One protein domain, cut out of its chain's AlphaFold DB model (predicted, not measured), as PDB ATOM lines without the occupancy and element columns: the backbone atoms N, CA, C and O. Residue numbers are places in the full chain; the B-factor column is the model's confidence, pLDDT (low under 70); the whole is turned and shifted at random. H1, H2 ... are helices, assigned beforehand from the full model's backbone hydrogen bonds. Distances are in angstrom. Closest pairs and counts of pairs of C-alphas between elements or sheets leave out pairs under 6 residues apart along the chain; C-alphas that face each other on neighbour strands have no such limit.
ATOM      1  N   GLU A  47     -32.473  20.501  85.235       96.00
ATOM      2  CA  GLU A  47     -32.954  21.768  84.664       96.00
ATOM      3  C   GLU A  47     -32.917  22.915  85.684       96.00
ATOM      4  O   GLU A  47     -32.409  24.005  85.392       96.00
ATOM      5  N   LYS A  48     -33.412  22.671  86.906       96.50
ATOM      6  CA  LYS A  48     -33.396  23.645  88.007       96.50
ATOM      7  C   LYS A  48     -31.963  24.029  88.379       96.50
ATOM      8  O   LYS A  48     -31.700  25.218  88.565       96.50
ATOM      9  N   ALA A  49     -31.034  23.075  88.421       97.12
ATOM     10  CA  ALA A  49     -29.621  23.342  88.673       97.12
ATOM     11  C   ALA A  49     -29.009  24.230  87.575       97.12
ATOM     12  O   ALA A  49     -28.377  25.242  87.879       97.12
ATOM     13  N   TRP A  50     -29.271  23.937  86.295       97.62
ATOM     14  CA  TRP A  50     -28.814  24.786  85.188       97.62
ATOM     15  C   TRP A  50     -29.389  26.198  85.244       97.62
ATOM     16  O   TRP A  50     -28.678  27.171  84.980       97.62
ATOM     17  N   SER A  51     -30.679  26.320  85.555       97.56
ATOM     18  CA  SER A  51     -31.332  27.617  85.719       97.56
ATOM     19  C   SER A  51     -30.701  28.400  86.870       97.56
ATOM     20  O   SER A  51     -30.367  29.578  86.716       97.56
ATOM     21  N   ARG A  52     -30.463  27.731  88.004       97.69
ATOM     22  CA  ARG A  52     -29.849  28.335  89.185       97.69
ATOM     23  C   ARG A  52     -28.434  28.829  88.906       97.69
ATOM     24  O   ARG A  52     -28.136  29.980  89.207       97.69
ATOM     25  N   LEU A  53     -27.608  28.020  88.249       97.81
ATOM     26  CA  LEU A  53     -26.262  28.415  87.836       97.81
ATOM     27  C   LEU A  53     -26.288  29.686  86.976       97.81
ATOM     28  O   LEU A  53     -25.545  30.630  87.235       97.81
ATOM     29  N   ARG A  54     -27.163  29.756  85.963       98.06
ATOM     30  CA  ARG A  54     -27.274  30.951  85.101       98.06
ATOM     31  C   ARG A  54     -27.741  32.175  85.884       98.06
ATOM     32  O   ARG A  54     -27.256  33.276  85.619       98.06
ATOM     33  N   TYR A  55     -28.665  31.986  86.823       98.19
ATOM     34  CA  TYR A  55     -29.126  33.041  87.716       98.19
ATOM     35  C   TYR A  55     -27.974  33.578  88.574       98.19
ATOM     36  O   TYR A  55     -27.702  34.776  88.528       98.19
ATOM     37  N   ASP A  56     -27.248  32.706  89.276       97.94
ATOM     38  CA  ASP A  56     -26.144  33.097  90.157       97.94
ATOM     39  C   ASP A  56     -25.013  33.781  89.369       97.94
ATOM     40  O   ASP A  56     -24.542  34.853  89.752       97.94
ATOM     41  N   ARG A  57     -24.655  33.250  88.192       98.19
ATOM     42  CA  ARG A  57     -23.710  33.890  87.261       98.19
ATOM     43  C   ARG A  57     -24.124  35.321  86.918       98.19
ATOM     44  O   ARG A  57     -23.295  36.231  86.942       98.19
ATOM     45  N   ASN A  58     -25.396  35.524  86.575       98.44
ATOM     46  CA  ASN A  58     -25.904  36.847  86.227       98.44
ATOM     47  C   ASN A  58     -25.860  37.791  87.437       98.44
ATOM     48  O   ASN A  58     -25.450  38.936  87.278       98.44
ATOM     49  N   GLN A  59     -26.197  37.311  88.640       98.38
ATOM     50  CA  GLN A  59     -26.094  38.103  89.870       98.38
ATOM     51  C   GLN A  59     -24.655  38.567  90.134       98.38
ATOM     52  O   GLN A  59     -24.433  39.745  90.411       98.38
ATOM     53  N   LEU A  60     -23.665  37.684  89.982       98.19
ATOM     54  CA  LEU A  60     -22.247  38.023  90.168       98.19
ATOM     55  C   LEU A  60     -21.737  39.035  89.123       98.19
ATOM     56  O   LEU A  60     -20.985  39.963  89.450       98.19
ATOM     57  N   LEU A  61     -22.185  38.911  87.868       98.31
ATOM     58  CA  LEU A  61     -21.904  39.899  86.821       98.31
ATOM     59  C   LEU A  61     -22.553  41.255  87.139       98.31
ATOM     60  O   LEU A  61     -21.891  42.286  87.032       98.31
ATOM     61  N   THR A  62     -23.813  41.285  87.566       98.38
ATOM     62  CA  THR A  62     -24.489  42.536  87.945       98.38
ATOM     63  C   THR A  62     -23.829  43.183  89.165       98.38
ATOM     64  O   THR A  62     -23.603  44.392  89.173       98.38
ATOM     65  N   ALA A  63     -23.421  42.394  90.160       98.06
ATOM     66  CA  ALA A  63     -22.772  42.880  91.380       98.06
ATOM     67  C   ALA A  63     -21.419  43.576  91.139       98.06
ATOM     68  O   ALA A  63     -20.958  44.337  91.991       98.06
ATOM     69  N   THR A  64     -20.775  43.327  89.995       97.75
ATOM     70  CA  THR A  64     -19.517  43.978  89.590       97.75
ATOM     71  C   THR A  64     -19.706  45.037  88.501       97.75
ATOM     72  O   THR A  64     -18.732  45.635  88.048       97.75
ATOM     73  N   ASP A  65     -20.938  45.299  88.061       97.81
ATOM     74  CA  ASP A  65     -21.192  46.210  86.942       97.81
ATOM     75  C   ASP A  65     -20.901  47.675  87.297       97.81
ATOM     76  O   ASP A  65     -20.291  48.400  86.511       97.81
ATOM     77  N   TRP A  66     -21.218  48.081  88.530       97.62
ATOM     78  CA  TRP A  66     -20.916  49.425  89.029       97.62
ATOM     79  C   TRP A  66     -19.409  49.733  89.028       97.62
ATOM     80  O   TRP A  66     -19.019  50.868  88.769       97.62
ATOM     81  N   GLU A  67     -18.546  48.737  89.261       97.62
ATOM     82  CA  GLU A  67     -17.085  48.908  89.216       97.62
ATOM     83  C   GLU A  67     -16.624  49.205  87.784       97.62
ATOM     84  O   GLU A  67     -15.795  50.087  87.553       97.62
ATOM     85  N   ILE A  68     -17.210  48.509  86.803       97.50
ATOM     86  CA  ILE A  68     -16.949  48.737  85.379       97.50
ATOM     87  C   ILE A  68     -17.386  50.140  84.967       97.50
ATOM     88  O   ILE A  68     -16.623  50.835  84.291       97.50
ATOM     89  N   VAL A  69     -18.590  50.557  85.368       98.12
ATOM     90  CA  VAL A  69     -19.111  51.904  85.097       98.12
ATOM     91  C   VAL A  69     -18.196  52.957  85.718       98.12
ATOM     92  O   VAL A  69     -17.705  53.825  85.000       98.12
ATOM     93  N   ARG A  70     -17.845  52.807  87.000       98.25
ATOM     94  CA  ARG A  70     -16.943  53.718  87.713       98.25
ATOM     95  C   ARG A  70     -15.601  53.896  87.000       98.25
ATOM     96  O   ARG A  70     -15.141  55.021  86.838       98.25
ATOM     97  N   HIS A  71     -14.953  52.813  86.566       98.12
ATOM     98  CA  HIS A  71     -13.666  52.919  85.868       98.12
ATOM     99  C   HIS A  71     -13.781  53.654  84.532       98.12
ATOM    100  O   HIS A  71     -12.916  54.476  84.220       98.12
ATOM    101  N   LYS A  72     -14.858  53.397  83.779       96.44
ATOM    102  CA  LYS A  72     -15.145  54.087  82.517       96.44
ATOM    103  C   LYS A  72     -15.400  55.577  82.726       96.44
ATOM    104  O   LYS A  72     -14.829  56.378  81.996       96.44
ATOM    105  N   GLU A  73     -16.202  55.942  83.723       98.19
ATOM    106  CA  GLU A  73     -16.500  57.342  84.055       98.19
ATOM    107  C   GLU A  73     -15.251  58.108  84.503       98.19
ATOM    108  O   GLU A  73     -15.036  59.243  84.088       98.19
ATOM    109  N   LEU A  74     -14.385  57.471  85.295       97.69
ATOM    110  CA  LEU A  74     -13.116  58.059  85.731       97.69
ATOM    111  C   LEU A  74     -12.051  58.113  84.622       97.69
ATOM    112  O   LEU A  74     -10.964  58.638  84.857       97.69
ATOM    113  N   GLY A  75     -12.303  57.524  83.448       97.56
ATOM    114  CA  GLY A  75     -11.299  57.388  82.388       97.56
ATOM    115  C   GLY A  75     -10.097  56.528  82.798       97.56
ATOM    116  O   GLY A  75      -9.010  56.662  82.240       97.56
ATOM    117  N   THR A  76     -10.272  55.657  83.793       97.88
ATOM    118  CA  THR A  76      -9.209  54.792  84.319       97.88
ATOM    119  C   THR A  76      -9.275  53.403  83.699       97.88
ATOM    120  O   THR A  76     -10.324  52.928  83.259       97.88
ATOM    121  N   ASN A  77      -8.142  52.705  83.701       97.31
ATOM    122  CA  ASN A  77      -8.110  51.317  83.267       97.31
ATOM    123  C   ASN A  77      -8.889  50.427  84.246       97.31
ATOM    124  O   ASN A  77      -8.635  50.445  85.447       97.31
ATOM    125  N   ILE A  78      -9.789  49.598  83.711       97.38
ATOM    126  CA  ILE A  78     -10.434  48.523  84.474       97.38
ATOM    127  C   ILE A  78      -9.350  47.510  84.894       97.38
ATOM    128  O   ILE A  78      -8.629  47.031  84.004       97.38
ATOM    129  N   PRO A  79      -9.258  47.140  86.186       97.69
ATOM    130  CA  PRO A  79      -8.286  46.174  86.682       97.69
ATOM    131  C   PRO A  79      -8.332  44.854  85.912       97.69
ATOM    132  O   PRO A  79      -9.406  44.311  85.649       97.69
ATOM    133  N   THR A  80      -7.160  44.308  85.580       97.88
ATOM    134  CA  THR A  80      -7.056  43.028  84.861       97.88
ATOM    135  C   THR A  80      -7.749  41.901  85.620       97.88
ATOM    136  O   THR A  80      -8.506  41.156  85.010       97.88
ATOM    137  N   ALA A  81      -7.588  41.838  86.947       97.69
ATOM    138  CA  ALA A  81      -8.246  40.832  87.781       97.69
ATOM    139  C   ALA A  81      -9.781  40.872  87.651       97.69
ATOM    140  O   ALA A  81     -10.414  39.828  87.522       97.69
ATOM    141  N   LEU A  82     -10.383  42.067  87.586       98.00
ATOM    142  CA  LEU A  82     -11.831  42.221  87.409       98.00
ATOM    143  C   LEU A  82     -12.290  41.786  86.009       98.00
ATOM    144  O   LEU A  82     -13.368  41.204  85.859       98.00
ATOM    145  N   LYS A  83     -11.477  42.048  84.975       97.81
ATOM    146  CA  LYS A  83     -11.749  41.557  83.615       97.81
ATOM    147  C   LYS A  83     -11.714  40.031  83.567       97.81
ATOM    148  O   LYS A  83     -12.647  39.450  83.022       97.81
ATOM    149  N   THR A  84     -10.685  39.418  84.153       98.12
ATOM    150  CA  THR A  84     -10.532  37.958  84.236       98.12
ATOM    151  C   THR A  84     -11.711  37.333  84.971       98.12
ATOM    152  O   THR A  84     -12.411  36.518  84.382       98.12
ATOM    153  N   TYR A  85     -12.029  37.819  86.174       98.38
ATOM    154  CA  TYR A  85     -13.174  37.359  86.963       98.38
ATOM    155  C   TYR A  85     -14.487  37.384  86.164       98.38
ATOM    156  O   TYR A  85     -15.219  36.398  86.095       98.38
ATOM    157  N   ARG A  86     -14.791  38.507  85.498       98.31
ATOM    158  CA  ARG A  86     -16.015  38.630  84.689       98.31
ATOM    159  C   ARG A  86     -15.992  37.755  83.438       98.31
ATOM    160  O   ARG A  86     -17.065  37.399  82.958       98.31
ATOM    161  N   GLN A  87     -14.822  37.455  82.880       97.94
ATOM    162  CA  GLN A  87     -14.709  36.537  81.749       97.94
ATOM    163  C   GLN A  87     -14.982  35.099  82.194       97.94
ATOM    164  O   GLN A  87     -15.863  34.468  81.624       97.94
ATOM    165  N   GLU A  88     -14.349  34.647  83.275       97.81
ATOM    166  CA  GLU A  88     -14.563  33.312  83.849       97.81
ATOM    167  C   GLU A  88     -16.036  33.082  84.224       97.81
ATOM    168  O   GLU A  88     -16.587  32.008  83.987       97.81
ATOM    169  N   LEU A  89     -16.725  34.119  84.722       98.00
ATOM    170  CA  LEU A  89     -18.177  34.066  84.914       98.00
ATOM    171  C   LEU A  89     -18.946  33.885  83.598       98.00
ATOM    172  O   LEU A  89     -19.918  33.141  83.567       98.00
ATOM    173  N   ARG A  90     -18.571  34.567  82.510       97.56
ATOM    174  CA  ARG A  90     -19.267  34.433  81.214       97.56
ATOM    175  C   ARG A  90     -19.013  33.095  80.534       97.56
ATOM    176  O   ARG A  90     -19.857  32.668  79.749       97.56
ATOM    177  N   ASP A  91     -17.902  32.449  80.857       97.06
ATOM    178  CA  ASP A  91     -17.570  31.122  80.350       97.06
ATOM    179  C   ASP A  91     -18.469  30.032  80.974       97.06
ATOM    180  O   ASP A  91     -18.626  28.957  80.401       97.06
ATOM    181  N   LEU A  92     -19.162  30.324  82.085       95.56
ATOM    182  CA  LEU A  92     -20.253  29.497  82.612       95.56
ATOM    183  C   LEU A  92     -21.552  29.716  81.806       95.56
ATOM    184  O   LEU A  92     -21.955  30.861  81.561       95.56
ATOM    185  N   PRO A  93     -22.304  28.656  81.449       95.19
ATOM    186  CA  PRO A  93     -22.134  27.257  81.862       95.19
ATOM    187  C   PRO A  93     -21.176  26.401  81.015       95.19
ATOM    188  O   PRO A  93     -21.015  25.226  81.318       95.19
ATOM    189  N   ALA A  94     -20.584  26.925  79.941       93.69
ATOM    190  CA  ALA A  94     -19.880  26.110  78.942       93.69
ATOM    191  C   ALA A  94     -18.649  25.352  79.486       93.69
ATOM    192  O   ALA A  94     -18.199  24.395  78.862       93.69
ATOM    193  N   ASN A  95     -18.118  25.760  80.638       91.31
ATOM    194  CA  ASN A  95     -16.959  25.158  81.300       91.31
ATOM    195  C   ASN A  95     -17.304  24.141  82.410       91.31
ATOM    196  O   ASN A  95     -16.394  23.677  83.093       91.31
ATOM    197  N   THR A  96     -18.578  23.791  82.616       93.12
ATOM    198  CA  THR A  96     -18.982  22.758  83.583       93.12
ATOM    199  C   THR A  96     -19.936  21.753  82.949       93.12
ATOM    200  O   THR A  96     -20.761  22.108  82.111       93.12
ATOM    201  N   SER A  97     -19.839  20.489  83.358       91.88
ATOM    202  CA  SER A  97     -20.828  19.446  83.057       91.88
ATOM    203  C   SER A  97     -21.795  19.207  84.218       91.88
ATOM    204  O   SER A  97     -22.905  18.734  83.986       91.88
ATOM    205  N   ASP A  98     -21.397  19.561  85.446       94.00
ATOM    206  CA  ASP A  98     -22.230  19.479  86.643       94.00
ATOM    207  C   ASP A  98     -22.732  20.887  87.023       94.00
ATOM    208  O   ASP A  98     -21.965  21.707  87.545       94.00
ATOM    209  N   PRO A  99     -24.011  21.208  86.761       94.62
ATOM    210  CA  PRO A  99     -24.583  22.494  87.140       94.62
ATOM    211  C   PRO A  99     -24.803  22.663  88.643       94.62
ATOM    212  O   PRO A  99     -25.004  23.793  89.087       94.62
ATOM    213  N   ALA A 100     -24.807  21.576  89.420       94.06
ATOM    214  CA  ALA A 100     -24.977  21.631  90.867       94.06
ATOM    215  C   ALA A 100     -23.665  21.986  91.581       94.06
ATOM    216  O   ALA A 100     -23.707  22.584  92.654       94.06
ATOM    217  N   ASN A 101     -22.515  21.678  90.969       94.06
ATOM    218  CA  ASN A 101     -21.186  21.934  91.532       94.06
ATOM    219  C   ASN A 101     -20.224  22.614  90.530       94.06
ATOM    220  O   ASN A 101     -19.158  22.069  90.231       94.06
ATOM    221  N   PRO A 102     -20.552  23.803  89.990       94.75
ATOM    222  CA  PRO A 102     -19.643  24.527  89.108       94.75
ATOM    223  C   PRO A 102     -18.441  25.106  89.871       94.75
ATOM    224  O   PRO A 102     -18.538  25.482  91.042       94.75
ATOM    225  N   SER A 103     -17.312  25.251  89.177       94.31
ATOM    226  CA  SER A 103     -16.173  26.022  89.682       94.31
ATOM    227  C   SER A 103     -16.442  27.517  89.492       94.31
ATOM    228  O   SER A 103     -16.577  27.989  88.362       94.31
ATOM    229  N   TRP A 104     -16.550  28.258  90.596       96.19
ATOM    230  CA  TRP A 104     -16.768  29.704  90.573       96.19
ATOM    231  C   TRP A 104     -15.449  30.463  90.727       96.19
ATOM    232  O   TRP A 104     -14.652  30.118  91.603       96.19
ATOM    233  N   PRO A 105     -15.230  31.533  89.945       96.88
ATOM    234  CA  PRO A 105     -14.073  32.389  90.140       96.88
ATOM    235  C   PRO A 105     -14.196  33.180  91.450       96.88
ATOM    236  O   PRO A 105     -15.298  33.499  91.908       96.88
ATOM    237  N   VAL A 106     -13.059  33.519  92.059       96.25
ATOM    238  CA  VAL A 106     -13.015  34.317  93.293       96.25
ATOM    239  C   VAL A 106     -13.027  35.794  92.924       96.25
ATOM    240  O   VAL A 106     -12.245  36.233  92.080       96.25
ATOM    241  N   LYS A 107     -13.926  36.566  93.544       94.56
ATOM    242  CA  LYS A 107     -13.982  38.013  93.317       94.56
ATOM    243  C   LYS A 107     -12.652  38.659  93.773       94.56
ATOM    244  O   LYS A 107     -12.237  38.364  94.895       94.56
ATOM    245  N   PRO A 108     -12.009  39.496  92.935       93.06
ATOM    246  CA  PRO A 108     -10.802  40.244  93.296       93.06
ATOM    247  C   PRO A 108     -10.993  41.237  94.445       93.06
ATOM    248  O   PRO A 108     -12.142  41.692  94.657       93.06
TER     249      PRO A 108
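Overview. This is residues 47 to 108 of the 108 residues of an uncharacterized protein of Bacteroidetes bacterium (UniProt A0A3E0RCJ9). A long, narrow rod: H1 and then H2 follow one another along its length as one row of two helices, and the chain then folds back so that H3 runs beside the later part of H1. After H3 a tail with no named element, residues 92 to 108, goes on toward the end of the rod where H1 begins, turns there, and comes back along the rod to the last residue. The printed part has 62 residues, with three named helices in the order H1, H2, H3 and no named strand; the class is all helix. The whole is only just loose, close to compact, with a radius of gyration of the C-alphas of 13.0 A, and the C-alphas span 41 by 16 by 15 A.

Arrangement. Begin with the longest helix, H1, residues 47 to 63, and look at its residues 57 to 61. With these alone it touches H3, residues 80 to 91, which takes part with its residues 86 to 90 alone. The closest C-alphas of the two helices are those of Arg 57 and Leu 89, 6.0 A apart. H1 and H3 run opposite ways at a shallow tilt of 22 degrees, and their centres are 15.0 A apart. Now go on from H1 to H2, residues 65 to 73: these two meet only through their tight link of 1 residue, Thr 64. H2 and H3 are apart, though they follow each other in the chain. In H1, H2 and H3 every pair of O i and N i+4 is within hydrogen-bond range.

Along the chain. Find C-alpha 47 at (-32.954, 21.768, 84.664); from there H1 runs 24.4 A to C-alpha 63 at (-22.772, 42.880, 91.380). H2 begins at Asp 65 and ends at Glu 73, 12.4 A from first to last C-alpha. H3 runs 16.5 A from Thr 80 to Asp 91, whose C-alpha is at (-17.570, 31.122, 80.350). In the tail, look for C-alpha 97 at (-20.828, 19.446, 83.057) and then for C-alpha 108 at (-10.802, 40.244, 93.296).

Size, cuts and confidence. The outline is a rod, and the two C-alphas farthest apart are those of Glu 47 and Gly 75, at 41.7 A. The first and last printed C-alphas, of Glu 47 and Pro 108, are 30.1 A apart, and Pro 108 is the chain's last residue. The printed part has no cut. The link from H2 to H3 is short, with 6 residues, and no link between helices is long. The C-alphas of residues 92 to 108 lie 8 to 18 A from the mean of the C-alphas. The mean pLDDT of the printed part of this model is 96.8, and no printed residue is under 70.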